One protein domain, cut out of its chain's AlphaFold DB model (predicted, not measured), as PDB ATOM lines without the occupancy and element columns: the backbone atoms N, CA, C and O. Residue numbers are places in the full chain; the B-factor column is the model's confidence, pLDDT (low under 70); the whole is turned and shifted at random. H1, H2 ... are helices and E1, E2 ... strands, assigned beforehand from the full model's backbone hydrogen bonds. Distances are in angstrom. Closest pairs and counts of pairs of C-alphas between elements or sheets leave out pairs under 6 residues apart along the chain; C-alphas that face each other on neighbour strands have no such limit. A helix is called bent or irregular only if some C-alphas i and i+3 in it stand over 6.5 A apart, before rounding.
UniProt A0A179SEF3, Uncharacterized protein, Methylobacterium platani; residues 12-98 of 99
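This is residues 12 to 98 of the 99 residues of an uncharacterized protein of Methylobacterium platani (UniProt A0A179SEF3). A strongly twisted sheet of five strands, four of them, E2, E3, E4 and E5, sharply bent, has one long bent helix over one face, and its other face is bare. The helix H1 runs past the sheet, and residues 90 to 98 stick out as an arm; without them the body spans 36 by 26 by 17 A. The 87 printed residues hold five named strands and then one named helix, E1 E2 E3 E4 E5 H1, in a mixed class; the sheet's order is E1 - E5 - E4 - E3 - E2, all antiparallel. The whole is only just compact, close to loose, with a radius of gyration of the C-alphas of 14.0 A, and is elongated, spanning 47 by 26 by 16 A.

E1, residues 12 to 15, is an edge strand beside E5, residues 56 to 64; C-alphas 13 and 56 face each other at 5.0 A, with no backbone N and O within hydrogen-bond range across the pair. E2, residues 19 to 28, is the other edge strand and bends by 92 degrees at residue 22. E2 forms a hairpin with E3, residues 31 to 38, with N 25 and O 33 at 2.9 A. E3 forms a hairpin with E4, residues 41 to 51, with N 34 and O 48 at 3.0 A. E4 bends by 103 degrees at residue 44 and forms a hairpin with E5, with N 47 and O 61 at 3.0 A. E2 E3 E4 E5 are a meander, each strand the antiparallel neighbour of the one before. H1, residues 67 to 96, was assigned as one helix by its hydrogen bonds but is bent, C-alphas 75 and 78 being 6.8 A apart; its arms H1a, residues 67 to 75, and H1b, residues 78 to 96, stand at a shallow tilt of 30 degrees. H1a and H1b are on the same face of the sheet; H1b and the sheet make two layers, a helix on one face of a sheet. H1a lies over E4 at a height over the sheet of 8.2 A, along the strands at 7 degrees to E4 on the local plane; its closest C-alphas to E4 are Leu 73 and Leu 47, 6.7 A. H1b lies over E3 at a height of 9.9 A, slantwise to the strands at 38 degrees to E3 on the local plane; the closest C-alphas of H1b and E2 are those of Asp 85 and Thr 28, 6.0 A. In H1a and H1b every O i to N i+4 pair is within hydrogen-bond range.

E1 begins at C-alpha 12 (2.646, 49.547, 12.892). E2 measures 19.9 A from first to last C-alpha, E3 18.9 A, E4 22.6 A and E5 22.9 A. H1a begins at C-alpha 67 (23.533, 33.283, 9.353) and measures 12.4 A; H1b measures 27.3 A and ends at C-alpha 96 (-20.711, 34.540, 10.635).

The C-alphas of Thr 66 and Ala 98, the two farthest apart, are 47.7 A apart. The printed part has no cut, and its five links are tight. Mean pLDDT of the printed part is 83.2; residues 12 to 17, 52 to 56 and 96 to 98 are under 70.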
ATOM      1  N   ARG A  12       3.488  49.037  13.989       52.97
ATOM      2  CA  ARG A  12       2.646  49.547  12.892       52.97
ATOM      3  C   ARG A  12       3.225  50.844  12.319       52.97
ATOM      4  O   ARG A  12       3.946  51.558  13.018       52.97
ATOM      5  N   ASP A  13       2.923  51.110  11.051       53.41
ATOM      6  CA  ASP A  13       3.241  52.341  10.307       53.41
ATOM      7  C   ASP A  13       4.706  52.530   9.872       53.41
ATOM      8  O   ASP A  13       5.228  53.650   9.884       53.41
ATOM      9  N   THR A  14       5.416  51.472   9.451       56.91
ATOM     10  CA  THR A  14       6.665  51.705   8.696       56.91
ATOM     11  C   THR A  14       6.387  51.771   7.189       56.91
ATOM     12  O   THR A  14       5.936  50.766   6.638       56.91
ATOM     13  N   PRO A  15       6.721  52.884   6.505       64.69
ATOM     14  CA  PRO A  15       6.503  53.040   5.069       64.69
ATOM     15  C   PRO A  15       7.130  51.912   4.234       64.69
ATOM     16  O   PRO A  15       8.293  51.557   4.446       64.69
ATOM     17  N   LYS A  16       6.361  51.351   3.286       61.62
ATOM     18  CA  LYS A  16       6.773  50.241   2.398       61.62
ATOM     19  C   LYS A  16       8.035  50.536   1.576       61.62
ATOM     20  O   LYS A  16       8.817  49.626   1.327       61.62
ATOM     21  N   ASP A  17       8.254  51.792   1.197       65.31
ATOM     22  CA  ASP A  17       9.381  52.273   0.383       65.31
ATOM     23  C   ASP A  17      10.745  52.184   1.084       65.31
ATOM     24  O   ASP A  17      11.776  52.232   0.421       65.31
ATOM     25  N   ARG A  18      10.768  52.000   2.407       77.56
ATOM     26  CA  ARG A  18      12.009  51.897   3.197       77.56
ATOM     27  C   ARG A  18      12.478  50.465   3.442       77.56
ATOM     28  O   ARG A  18      13.420  50.257   4.214       77.56
ATOM     29  N   TRP A  19      11.819  49.484   2.832       84.50
ATOM     30  CA  TRP A  19      12.121  48.068   3.006       84.50
ATOM     31  C   TRP A  19      12.671  47.470   1.719       84.50
ATOM     32  O   TRP A  19      12.083  47.604   0.651       84.50
ATOM     33  N   THR A  20      13.785  46.752   1.830       88.00
ATOM     34  CA  THR A  20      14.288  45.915   0.740       88.00
ATOM     35  C   THR A  20      13.924  44.470   1.037       88.00
ATOM     36  O   THR A  20      14.421  43.886   2.002       88.00
ATOM     37  N   VAL A  21      13.025  43.899   0.233       89.06
ATOM     38  CA  VAL A  21      12.622  42.493   0.353       89.06
ATOM     39  C   VAL A  21      13.763  41.595  -0.105       89.06
ATOM     40  O   VAL A  21      14.257  41.726  -1.222       89.06
ATOM     41  N   LEU A  22      14.171  40.679   0.769       90.50
ATOM     42  CA  LEU A  22      15.214  39.698   0.487       90.50
ATOM     43  C   LEU A  22      14.622  38.327   0.164       90.50
ATOM     44  O   LEU A  22      15.151  37.608  -0.681       90.50
ATOM     45  N   HIS A  23      13.550  37.941   0.858       91.12
ATOM     46  CA  HIS A  23      12.894  36.653   0.665       91.12
ATOM     47  C   HIS A  23      11.423  36.719   1.070       91.12
ATOM     48  O   HIS A  23      11.108  37.258   2.126       91.12
ATOM     49  N   VAL A  24      10.535  36.140   0.265       91.62
ATOM     50  CA  VAL A  24       9.108  36.015   0.588       91.62
ATOM     51  C   VAL A  24       8.836  34.580   1.013       91.62
ATOM     52  O   VAL A  24       9.117  33.653   0.257       91.62
ATOM     53  N   TYR A  25       8.281  34.406   2.210       91.06
ATOM     54  CA  TYR A  25       7.940  33.086   2.743       91.06
ATOM     55  C   TYR A  25       6.570  32.606   2.268       91.06
ATOM     56  O   TYR A  25       6.345  31.406   2.132       91.06
ATOM     57  N   GLY A  26       5.648  33.535   2.016       90.44
ATOM     58  CA  GLY A  26       4.323  33.227   1.500       90.44
ATOM     59  C   GLY A  26       3.313  34.333   1.769       90.44
ATOM     60  O   GLY A  26       3.637  35.372   2.343       90.44
ATOM     61  N   GLN A  27       2.071  34.078   1.368       87.94
ATOM     62  CA  GLN A  27       0.949  34.987   1.554       87.94
ATOM     63  C   GLN A  27      -0.259  34.216   2.088       87.94
ATOM     64  O   GLN A  27      -0.604  33.161   1.558       87.94
ATOM     65  N   THR A  28      -0.923  34.758   3.107       85.88
ATOM     66  CA  THR A  28      -2.205  34.250   3.612       85.88
ATOM     67  C   THR A  28      -3.053  35.386   4.174       85.88
ATOM     68  O   THR A  28      -2.517  36.393   4.629       85.88
ATOM     69  N   GLY A  29      -4.381  35.277   4.085       76.00
ATOM     70  CA  GLY A  29      -5.276  36.291   4.653       76.00
ATOM     71  C   GLY A  29      -5.124  37.700   4.062       76.00
ATOM     72  O   GLY A  29      -5.437  38.680   4.727       76.00
ATOM     73  N   GLY A  30      -4.580  37.827   2.844       80.50
ATOM     74  CA  GLY A  30      -4.238  39.125   2.241       80.50
ATOM     75  C   GLY A  30      -2.968  39.783   2.804       80.50
ATOM     76  O   GLY A  30      -2.687  40.937   2.473       80.50
ATOM     77  N   VAL A  31      -2.200  39.059   3.625       84.81
ATOM     78  CA  VAL A  31      -0.921  39.481   4.206       84.81
ATOM     79  C   VAL A  31       0.210  38.637   3.623       84.81
ATOM     80  O   VAL A  31       0.185  37.409   3.679       84.81
ATOM     81  N   GLU A  32       1.214  39.297   3.057       88.94
ATOM     82  CA  GLU A  32       2.476  38.689   2.642       88.94
ATOM     83  C   GLU A  32       3.470  38.725   3.805       88.94
ATOM     84  O   GLU A  32       3.639  39.763   4.442       88.94
ATOM     85  N   VAL A  33       4.135  37.602   4.083       90.56
ATOM     86  CA  VAL A  33       5.191  37.519   5.096       90.56
ATOM     87  C   VAL A  33       6.545  37.405   4.407       90.56
ATOM     88  O   VAL A  33       6.790  36.466   3.644       90.56
ATOM     89  N   ALA A  34       7.443  38.341   4.701       91.06
ATOM     90  CA  ALA A  34       8.738  38.441   4.038       91.06
ATOM     91  C   ALA A  34       9.880  38.777   5.005       91.06
ATOM     92  O   ALA A  34       9.688  39.468   6.004       91.06
ATOM     93  N   ARG A  35      11.088  38.306   4.678       92.94
ATOM     94  CA  ARG A  35      12.347  38.769   5.264       92.94
ATOM     95  C   ARG A  35      12.868  39.969   4.487       92.94
ATOM     96  O   ARG A  35      13.044  39.893   3.268       92.94
ATOM     97  N   CYS A  36      13.201  41.032   5.208       91.19
ATOM     98  CA  CYS A  36      13.617  42.310   4.645       91.19
ATOM     99  C   CYS A  36      14.776  42.941   5.415       91.19
ATOM    100  O   CYS A  36      15.021  42.624   6.578       91.19
ATOM    101  N   THR A  37      15.435  43.907   4.781       90.50
ATOM    102  CA  THR A  37      16.301  44.894   5.440       90.50
ATOM    103  C   THR A  37      15.649  46.271   5.397       90.50
ATOM    104  O   THR A  37      14.766  46.535   4.574       90.50
ATOM    105  N   LYS A  38      16.068  47.155   6.307       88.19
ATOM    106  CA  LYS A  38      15.539  48.515   6.430       88.19
ATOM    107  C   LYS A  38      16.569  49.548   5.999       88.19
ATOM    108  O   LYS A  38      17.707  49.530   6.475       88.19
ATOM    109  N   GLU A  39      16.153  50.492   5.163       84.50
ATOM    110  CA  GLU A  39      16.993  51.623   4.781       84.50
ATOM    111  C   GLU A  39      17.432  52.420   6.024       84.50
ATOM    112  O   GLU A  39      16.642  52.699   6.930       84.50
ATOM    113  N   GLY A  40      18.722  52.755   6.095       83.88
ATOM    114  CA  GLY A  40      19.299  53.504   7.214       83.88
ATOM    115  C   GLY A  40      19.542  52.692   8.493       83.88
ATOM    116  O   GLY A  40      20.047  53.257   9.462       83.88
ATOM    117  N   ARG A  41      19.240  51.384   8.518       84.12
ATOM    118  CA  ARG A  41      19.588  50.486   9.636       84.12
ATOM    119  C   ARG A  41      20.248  49.192   9.130       84.12
ATOM    120  O   ARG A  41      19.605  48.142   9.126       84.12
ATOM    121  N   PRO A  42      21.521  49.259   8.702       84.38
ATOM    122  CA  PRO A  42      22.264  48.078   8.269       84.38
ATOM    123  C   PRO A  42      22.534  47.120   9.440       84.38
ATOM    124  O   PRO A  42      22.547  47.532  10.601       84.38
ATOM    125  N   GLY A  43      22.776  45.845   9.125       89.69
ATOM    126  CA  GLY A  43      23.120  44.814  10.111       89.69
ATOM    127  C   GLY A  43      21.926  44.190  10.838       89.69
ATOM    128  O   GLY A  43      22.123  43.487  11.825       89.69
ATOM    129  N   TRP A  44      20.702  44.444  10.368       91.81
ATOM    130  CA  TRP A  44      19.472  43.886  10.926       91.81
ATOM    131  C   TRP A  44      18.579  43.317   9.826       91.81
ATOM    132  O   TRP A  44      18.375  43.953   8.787       91.81
ATOM    133  N   LEU A  45      18.002  42.154  10.105       91.56
ATOM    134  CA  LEU A  45      16.966  41.503   9.320       91.56
ATOM    135  C   LEU A  45      15.630  41.626  10.039       91.56
ATOM    136  O   LEU A  45      15.555  41.586  11.268       91.56
ATOM    137  N   TYR A  46      14.567  41.736   9.257       90.88
ATOM    138  CA  TYR A  46      13.215  41.907   9.765       90.88
ATOM    139  C   TYR A  46      12.292  40.900   9.113       90.88
ATOM    140  O   TYR A  46      12.355  40.710   7.899       90.88
ATOM    141  N   LEU A  47      11.414  40.300   9.908       90.88
ATOM    142  CA  LEU A  47      10.233  39.629   9.388       90.88
ATOM    143  C   LEU A  47       9.108  40.650   9.357       90.88
ATOM    144  O   LEU A  47       8.787  41.234  10.391       90.88
ATOM    145  N   ILE A  48       8.523  40.872   8.190       88.62
ATOM    146  CA  ILE A  48       7.433  41.823   8.021       88.62
ATOM    147  C   ILE A  48       6.175  41.134   7.508       88.62
ATOM    148  O   ILE A  48       6.257  40.227   6.683       88.62
ATOM    149  N   GLY A  49       5.024  41.588   7.997       86.88
ATOM    150  CA  GLY A  49       3.707  41.312   7.442       86.88
ATOM    151  C   GLY A  49       3.243  42.516   6.631       86.88
ATOM    152  O   GLY A  49       3.057  43.603   7.175       86.88
ATOM    153  N   MET A  50       3.072  42.343   5.326       81.56
ATOM    154  CA  MET A  50       2.595  43.380   4.418       81.56
ATOM    155  C   MET A  50       1.192  43.034   3.951       81.56
ATOM    156  O   MET A  50       1.002  42.110   3.162       81.56
ATOM    157  N   CYS A  51       0.195  43.796   4.386       74.25
ATOM    158  CA  CYS A  51      -1.125  43.692   3.778       74.25
ATOM    159  C   CYS A  51      -1.105  44.398   2.416       74.25
ATOM    160  O   CYS A  51      -0.648  45.537   2.317       74.25
ATOM    161  N   SER A  52      -1.571  43.753   1.345       63.16
ATOM    162  CA  SER A  52      -1.601  44.377   0.009       63.16
ATOM    163  C   SER A  52      -2.628  45.513  -0.089       63.16
ATOM    164  O   SER A  52      -2.428  46.448  -0.861       63.16
ATOM    165  N   ALA A  53      -3.681  45.465   0.733       60.19
ATOM    166  CA  ALA A  53      -4.733  46.478   0.802       60.19
ATOM    167  C   ALA A  53      -4.383  47.681   1.700       60.19
ATOM    168  O   ALA A  53      -5.024  48.724   1.590       60.19
ATOM    169  N   ALA A  54      -3.379  47.550   2.572       59.12
ATOM    170  CA  ALA A  54      -2.919  48.622   3.452       59.12
ATOM    171  C   ALA A  54      -1.552  49.158   3.000       59.12
ATOM    172  O   ALA A  54      -0.713  48.432   2.459       59.12
ATOM    173  N   PHE A  55      -1.306  50.447   3.231       57.56
ATOM    174  CA  PHE A  55       0.020  51.042   3.034       57.56
ATOM    175  C   PHE A  55       0.984  50.710   4.184       57.56
ATOM    176  O   PHE A  55       2.184  50.954   4.051       57.56
ATOM    177  N   ASP A  56       0.474  50.101   5.256       65.06
ATOM    178  CA  ASP A  56       1.224  49.825   6.472       65.06
ATOM    179  C   ASP A  56       1.855  48.431   6.458       65.06
ATOM    180  O   ASP A  56       1.263  47.434   6.027       65.06
ATOM    181  N   THR A  57       3.096  48.391   6.932       72.06
ATOM    182  CA  THR A  57       3.887  47.181   7.139       72.06
ATOM    183  C   THR A  57       4.011  46.928   8.636       72.06
ATOM    184  O   THR A  57       4.475  47.806   9.368       72.06
ATOM    185  N   ASP A  58       3.659  45.722   9.073       82.12
ATOM    186  CA  ASP A  58       3.838  45.262  10.447       82.12
ATOM    187  C   ASP A  58       5.199  44.577  10.599       82.12
ATOM    188  O   ASP A  58       5.476  43.575   9.944       82.12
ATOM    189  N   VAL A  59       6.062  45.096  11.478       84.00
ATOM    190  CA  VAL A  59       7.311  44.405  11.849       84.00
ATOM    191  C   VAL A  59       6.990  43.315  12.866       84.00
ATOM    192  O   VAL A  59       6.595  43.624  13.984       84.00
ATOM    193  N   LEU A  60       7.162  42.054  12.484       85.12
ATOM    194  CA  LEU A  60       6.817  40.872  13.282       85.12
ATOM    195  C   LEU A  60       8.007  40.350  14.098       85.12
ATOM    196  O   LEU A  60       7.822  39.759  15.156       85.12
ATOM    197  N   ALA A  61       9.225  40.559  13.595       87.75
ATOM    198  CA  ALA A  61      10.473  40.202  14.262       87.75
ATOM    199  C   ALA A  61      11.617  41.098  13.774       87.75
ATOM    200  O   ALA A  61      11.631  41.492  12.605       87.75
ATOM    201  N   GLU A  62      12.610  41.346  14.631       91.38
ATOM    202  CA  GLU A  62      13.926  41.843  14.219       91.38
ATOM    203  C   GLU A  62      15.024  40.943  14.779       91.38
ATOM    204  O   GLU A  62      14.954  40.501  15.925       91.38
ATOM    205  N   VAL A  63      16.039  40.667  13.966       92.31
ATOM    206  CA  VAL A  63      17.222  39.896  14.360       92.31
ATOM    207  C   VAL A  63      18.471  40.502  13.718       92.31
ATOM    208  O   VAL A  63      18.362  41.171  12.687       92.31
ATOM    209  N   PRO A  64      19.668  40.284  14.282       92.88
ATOM    210  CA  PRO A  64      20.911  40.656  13.616       92.88
ATOM    211  C   PRO A  64      21.043  39.997  12.235       92.88
ATOM    212  O   PRO A  64      20.613  38.860  12.036       92.88
ATOM    213  N   ASP A  65      21.659  40.699  11.285       93.44
ATOM    214  CA  ASP A  65      21.979  40.165   9.956       93.44
ATOM    215  C   ASP A  65      23.190  39.228  10.025       93.44
ATOM    216  O   ASP A  65      24.329  39.594   9.730       93.44
ATOM    217  N   THR A  66      22.930  38.017  10.513       94.94
ATOM    218  CA  THR A  66      23.891  36.917  10.610       94.94
ATOM    219  C   THR A  66      23.264  35.624  10.079       94.94
ATOM    220  O   THR A  66      22.033  35.531   9.985       94.94
ATOM    221  N   PRO A  67      24.062  34.590   9.750       94.44
ATOM    222  CA  PRO A  67      23.533  33.283   9.353       94.44
ATOM    223  C   PRO A  67      22.550  32.688  10.375       94.44
ATOM    224  O   PRO A  67      21.570  32.048  10.000       94.44
ATOM    225  N   GLU A  68      22.774  32.935  11.664       93.62
ATOM    226  CA  GLU A  68      21.878  32.521  12.743       93.62
ATOM    227  C   GLU A  68      20.564  33.309  12.713       93.62
ATOM    228  O   GLU A  68      19.495  32.714  12.833       93.62
ATOM    229  N   GLY A  69      20.619  34.627  12.489       91.19
ATOM    230  CA  GLY A  69      19.426  35.458  12.315       91.19
ATOM    231  C   GLY A  69      18.572  35.004  11.130       91.19
ATOM    232  O   GLY A  69      17.359  34.842  11.259       91.19
ATOM    233  N   VAL A  70      19.209  34.699   9.996       93.88
ATOM    234  CA  VAL A  70      18.564  34.101   8.813       93.88
ATOM    235  C   VAL A  70      17.827  32.813   9.192       93.88
ATOM    236  O   VAL A  70      16.638  32.694   8.899       93.88
ATOM    237  N   ALA A  71      18.497  31.893   9.893       93.69
ATOM    238  CA  ALA A  71      17.913  30.620  10.306       93.69
ATOM    239  C   ALA A  71      16.735  30.786  11.282       93.69
ATOM    240  O   ALA A  71      15.744  30.063  11.177       93.69
ATOM    241  N   ILE A  72      16.811  31.751  12.205       92.62
ATOM    242  CA  ILE A  72      15.708  32.074  13.120       92.62
ATOM    243  C   ILE A  72      14.488  32.549  12.330       92.62
ATOM    244  O   ILE A  72      13.384  32.056  12.560       92.62
ATOM    245  N   LEU A  73      14.666  33.471  11.379       92.81
ATOM    246  CA  LEU A  73      13.547  33.963  10.572       92.81
ATOM    247  C   LEU A  73      12.954  32.862   9.685       92.81
ATOM    248  O   LEU A  73      11.731  32.746   9.613       92.81
ATOM    249  N   ASP A  74      13.794  32.016   9.086       93.44
ATOM    250  CA  ASP A  74      13.346  30.875   8.276       93.44
ATOM    251  C   ASP A  74      12.547  29.858   9.104       93.44
ATOM    252  O   ASP A  74      11.588  29.266   8.611       93.44
ATOM    253  N   PHE A  75      12.904  29.684  10.378       93.38
ATOM    254  CA  PHE A  75      12.181  28.812  11.299       93.38
ATOM    255  C   PHE A  75      10.837  29.402  11.756       93.38
ATOM    256  O   PHE A  75       9.846  28.678  11.857       93.38
ATOM    257  N   VAL A  76      10.778  30.706  12.037       91.38
ATOM    258  CA  VAL A  76       9.585  31.363  12.609       91.38
ATOM    259  C   VAL A  76       8.559  31.757  11.538       91.38
ATOM    260  O   VAL A  76       7.358  31.823  11.824       91.38
ATOM    261  N   ALA A  77       8.976  31.984  10.291       90.69
ATOM    262  CA  ALA A  77       8.072  32.435   9.234       90.69
ATOM    263  C   ALA A  77       6.899  31.472   8.933       90.69
ATOM    264  O   ALA A  77       5.767  31.953   8.828       90.69
ATOM    265  N   PRO A  78       7.073  30.134   8.874       91.25
ATOM    266  CA  PRO A  78       5.947  29.214   8.690       91.25
ATOM    267  C   PRO A  78       4.938  29.256   9.845       91.25
ATOM    268  O   PRO A  78       3.728  29.212   9.617       91.25
ATOM    269  N   ALA A  79       5.421  29.388  11.086       91.00
ATOM    270  CA  ALA A  79       4.560  29.525  12.261       91.00
ATOM    271  C   ALA A  79       3.766  30.841  12.223       91.00
ATOM    272  O   ALA A  79       2.579  30.865  12.540       91.00
ATOM    273  N   THR A  80       4.408  31.911  11.754       89.75
ATOM    274  CA  THR A  80       3.789  33.227  11.556       89.75
ATOM    275  C   THR A  80       2.662  33.159  10.528       89.75
ATOM    276  O   THR A  80       1.549  33.597  10.810       89.75
ATOM    277  N   LEU A  81       2.910  32.556   9.360       89.12
ATOM    278  CA  LEU A  81       1.881  32.361   8.334       89.12
ATOM    279  C   LEU A  81       0.690  31.575   8.890       89.12
ATOM    280  O   LEU A  81      -0.458  31.968   8.694       89.12
ATOM    281  N   ARG A  82       0.943  30.502   9.645       90.88
ATOM    282  CA  ARG A  82      -0.142  29.714  10.237       90.88
ATOM    283  C   ARG A  82      -0.944  30.494  11.280       90.88
ATOM    284  O   ARG A  82      -2.157  30.324  11.347       90.88
ATOM    285  N   ALA A  83      -0.288  31.340  12.071       87.94
ATOM    286  CA  ALA A  83      -0.957  32.195  13.046       87.94
ATOM    287  C   ALA A  83      -1.867  33.236  12.372       87.94
ATOM    288  O   ALA A  83      -2.989  33.439  12.826       87.94
ATOM    289  N   ILE A  84      -1.416  33.846  11.269       86.38
ATOM    290  CA  ILE A  84      -2.233  34.787  10.484       86.38
ATOM    291  C   ILE A  84      -3.462  34.078   9.908       86.38
ATOM    292  O   ILE A  84      -4.573  34.584  10.028       86.38
ATOM    293  N   ASP A  85      -3.271  32.900   9.315       87.62
ATOM    294  CA  ASP A  85      -4.357  32.097   8.749       87.62
ATOM    295  C   ASP A  85      -5.425  31.764   9.803       87.62
ATOM    296  O   ASP A  85      -6.612  31.996   9.580       87.62
ATOM    297  N   LEU A  86      -5.001  31.318  10.991       86.88
ATOM    298  CA  LEU A  86      -5.909  31.029  12.102       86.88
ATOM    299  C   LEU A  86      -6.673  32.280  12.559       86.88
ATOM    300  O   LEU A  86      -7.889  32.224  12.705       86.88
ATOM    301  N   ALA A  87      -5.986  33.415  12.709       85.44
ATOM    302  CA  ALA A  87      -6.622  34.668  13.112       85.44
ATOM    303  C   ALA A  87      -7.685  35.141  12.103       85.44
ATOM    304  O   ALA A  87      -8.717  35.684  12.493       85.44
ATOM    305  N   VAL A  88      -7.462  34.918  10.804       82.88
ATOM    306  CA  VAL A  88      -8.449  35.236   9.761       82.88
ATOM    307  C   VAL A  88      -9.648  34.295   9.821       82.88
ATOM    308  O   VAL A  88     -10.780  34.745   9.645       82.88
ATOM    309  N   MET A  89      -9.426  33.005  10.085       83.94
ATOM    310  CA  MET A  89     -10.515  32.041  10.263       83.94
ATOM    311  C   MET A  89     -11.372  32.372  11.489       83.94
ATOM    312  O   MET A  89     -12.597  32.341  11.382       83.94
ATOM    313  N   ASP A  90     -10.751  32.737  12.612       84.19
ATOM    314  CA  ASP A  90     -11.457  33.136  13.834       84.19
ATOM    315  C   ASP A  90     -12.312  34.389  13.590       84.19
ATOM    316  O   ASP A  90     -13.506  34.392  13.885       84.19
ATOM    317  N   ALA A  91     -11.754  35.415  12.936       81.00
ATOM    318  CA  ALA A  91     -12.504  36.622  12.584       81.00
ATOM    319  C   ALA A  91     -13.686  36.333  11.637       81.00
ATOM    320  O   ALA A  91     -14.753  36.940  11.754       81.00
ATOM    321  N   ALA A  92     -13.520  35.397  10.696       79.12
ATOM    322  CA  ALA A  92     -14.602  34.970   9.812       79.12
ATOM    323  C   ALA A  92     -15.699  34.199  10.567       79.12
ATOM    324  O   ALA A  92     -16.879  34.361  10.250       79.12
ATOM    325  N   ALA A  93     -15.330  33.390  11.565       82.81
ATOM    326  CA  ALA A  93     -16.281  32.682  12.417       82.81
ATOM    327  C   ALA A  93     -17.103  33.656  13.277       82.81
ATOM    328  O   ALA A  93     -18.326  33.540  13.318       82.81
ATOM    329  N   GLU A  94     -16.462  34.660  13.884       82.12
ATOM    330  CA  GLU A  94     -17.148  35.703  14.663       82.12
ATOM    331  C   GLU A  94     -18.104  36.545  13.805       82.12
ATOM    332  O   GLU A  94     -19.204  36.883  14.239       82.12
ATOM    333  N   ALA A  95     -17.723  36.857  12.563       74.56
ATOM    334  CA  ALA A  95     -18.581  37.599  11.639       74.56
ATOM    335  C   ALA A  95     -19.789  36.779  11.148       74.56
ATOM    336  O   ALA A  95     -20.834  37.351  10.843       74.56
ATOM    337  N   GLY A  96     -19.647  35.453  11.058       66.50
ATOM    338  CA  GLY A  96     -20.711  34.540  10.635       66.50
ATOM    339  C   GLY A  96     -21.765  34.257  11.709       66.50
ATOM    340  O   GLY A  96     -22.905  33.981  11.358       66.50
ATOM    341  N   ASP A  97     -21.411  34.360  12.993       56.88
ATOM    342  CA  ASP A  97     -22.328  34.154  14.131       56.88
ATOM    343  C   ASP A  97     -23.208  35.391  14.430       56.88
ATOM    344  O   ASP A  97     -24.140  35.342  15.229       56.88
ATOM    345  N   ALA A  98     -22.931  36.521  13.772       54.47
ATOM    346  CA  ALA A  98     -23.664  37.780  13.924       54.47
ATOM    347  C   ALA A  98     -24.809  37.986  12.901       54.47
ATOM    348  O   ALA A  98     -25.373  39.084  12.846       54.47
TER     349      ALA A  98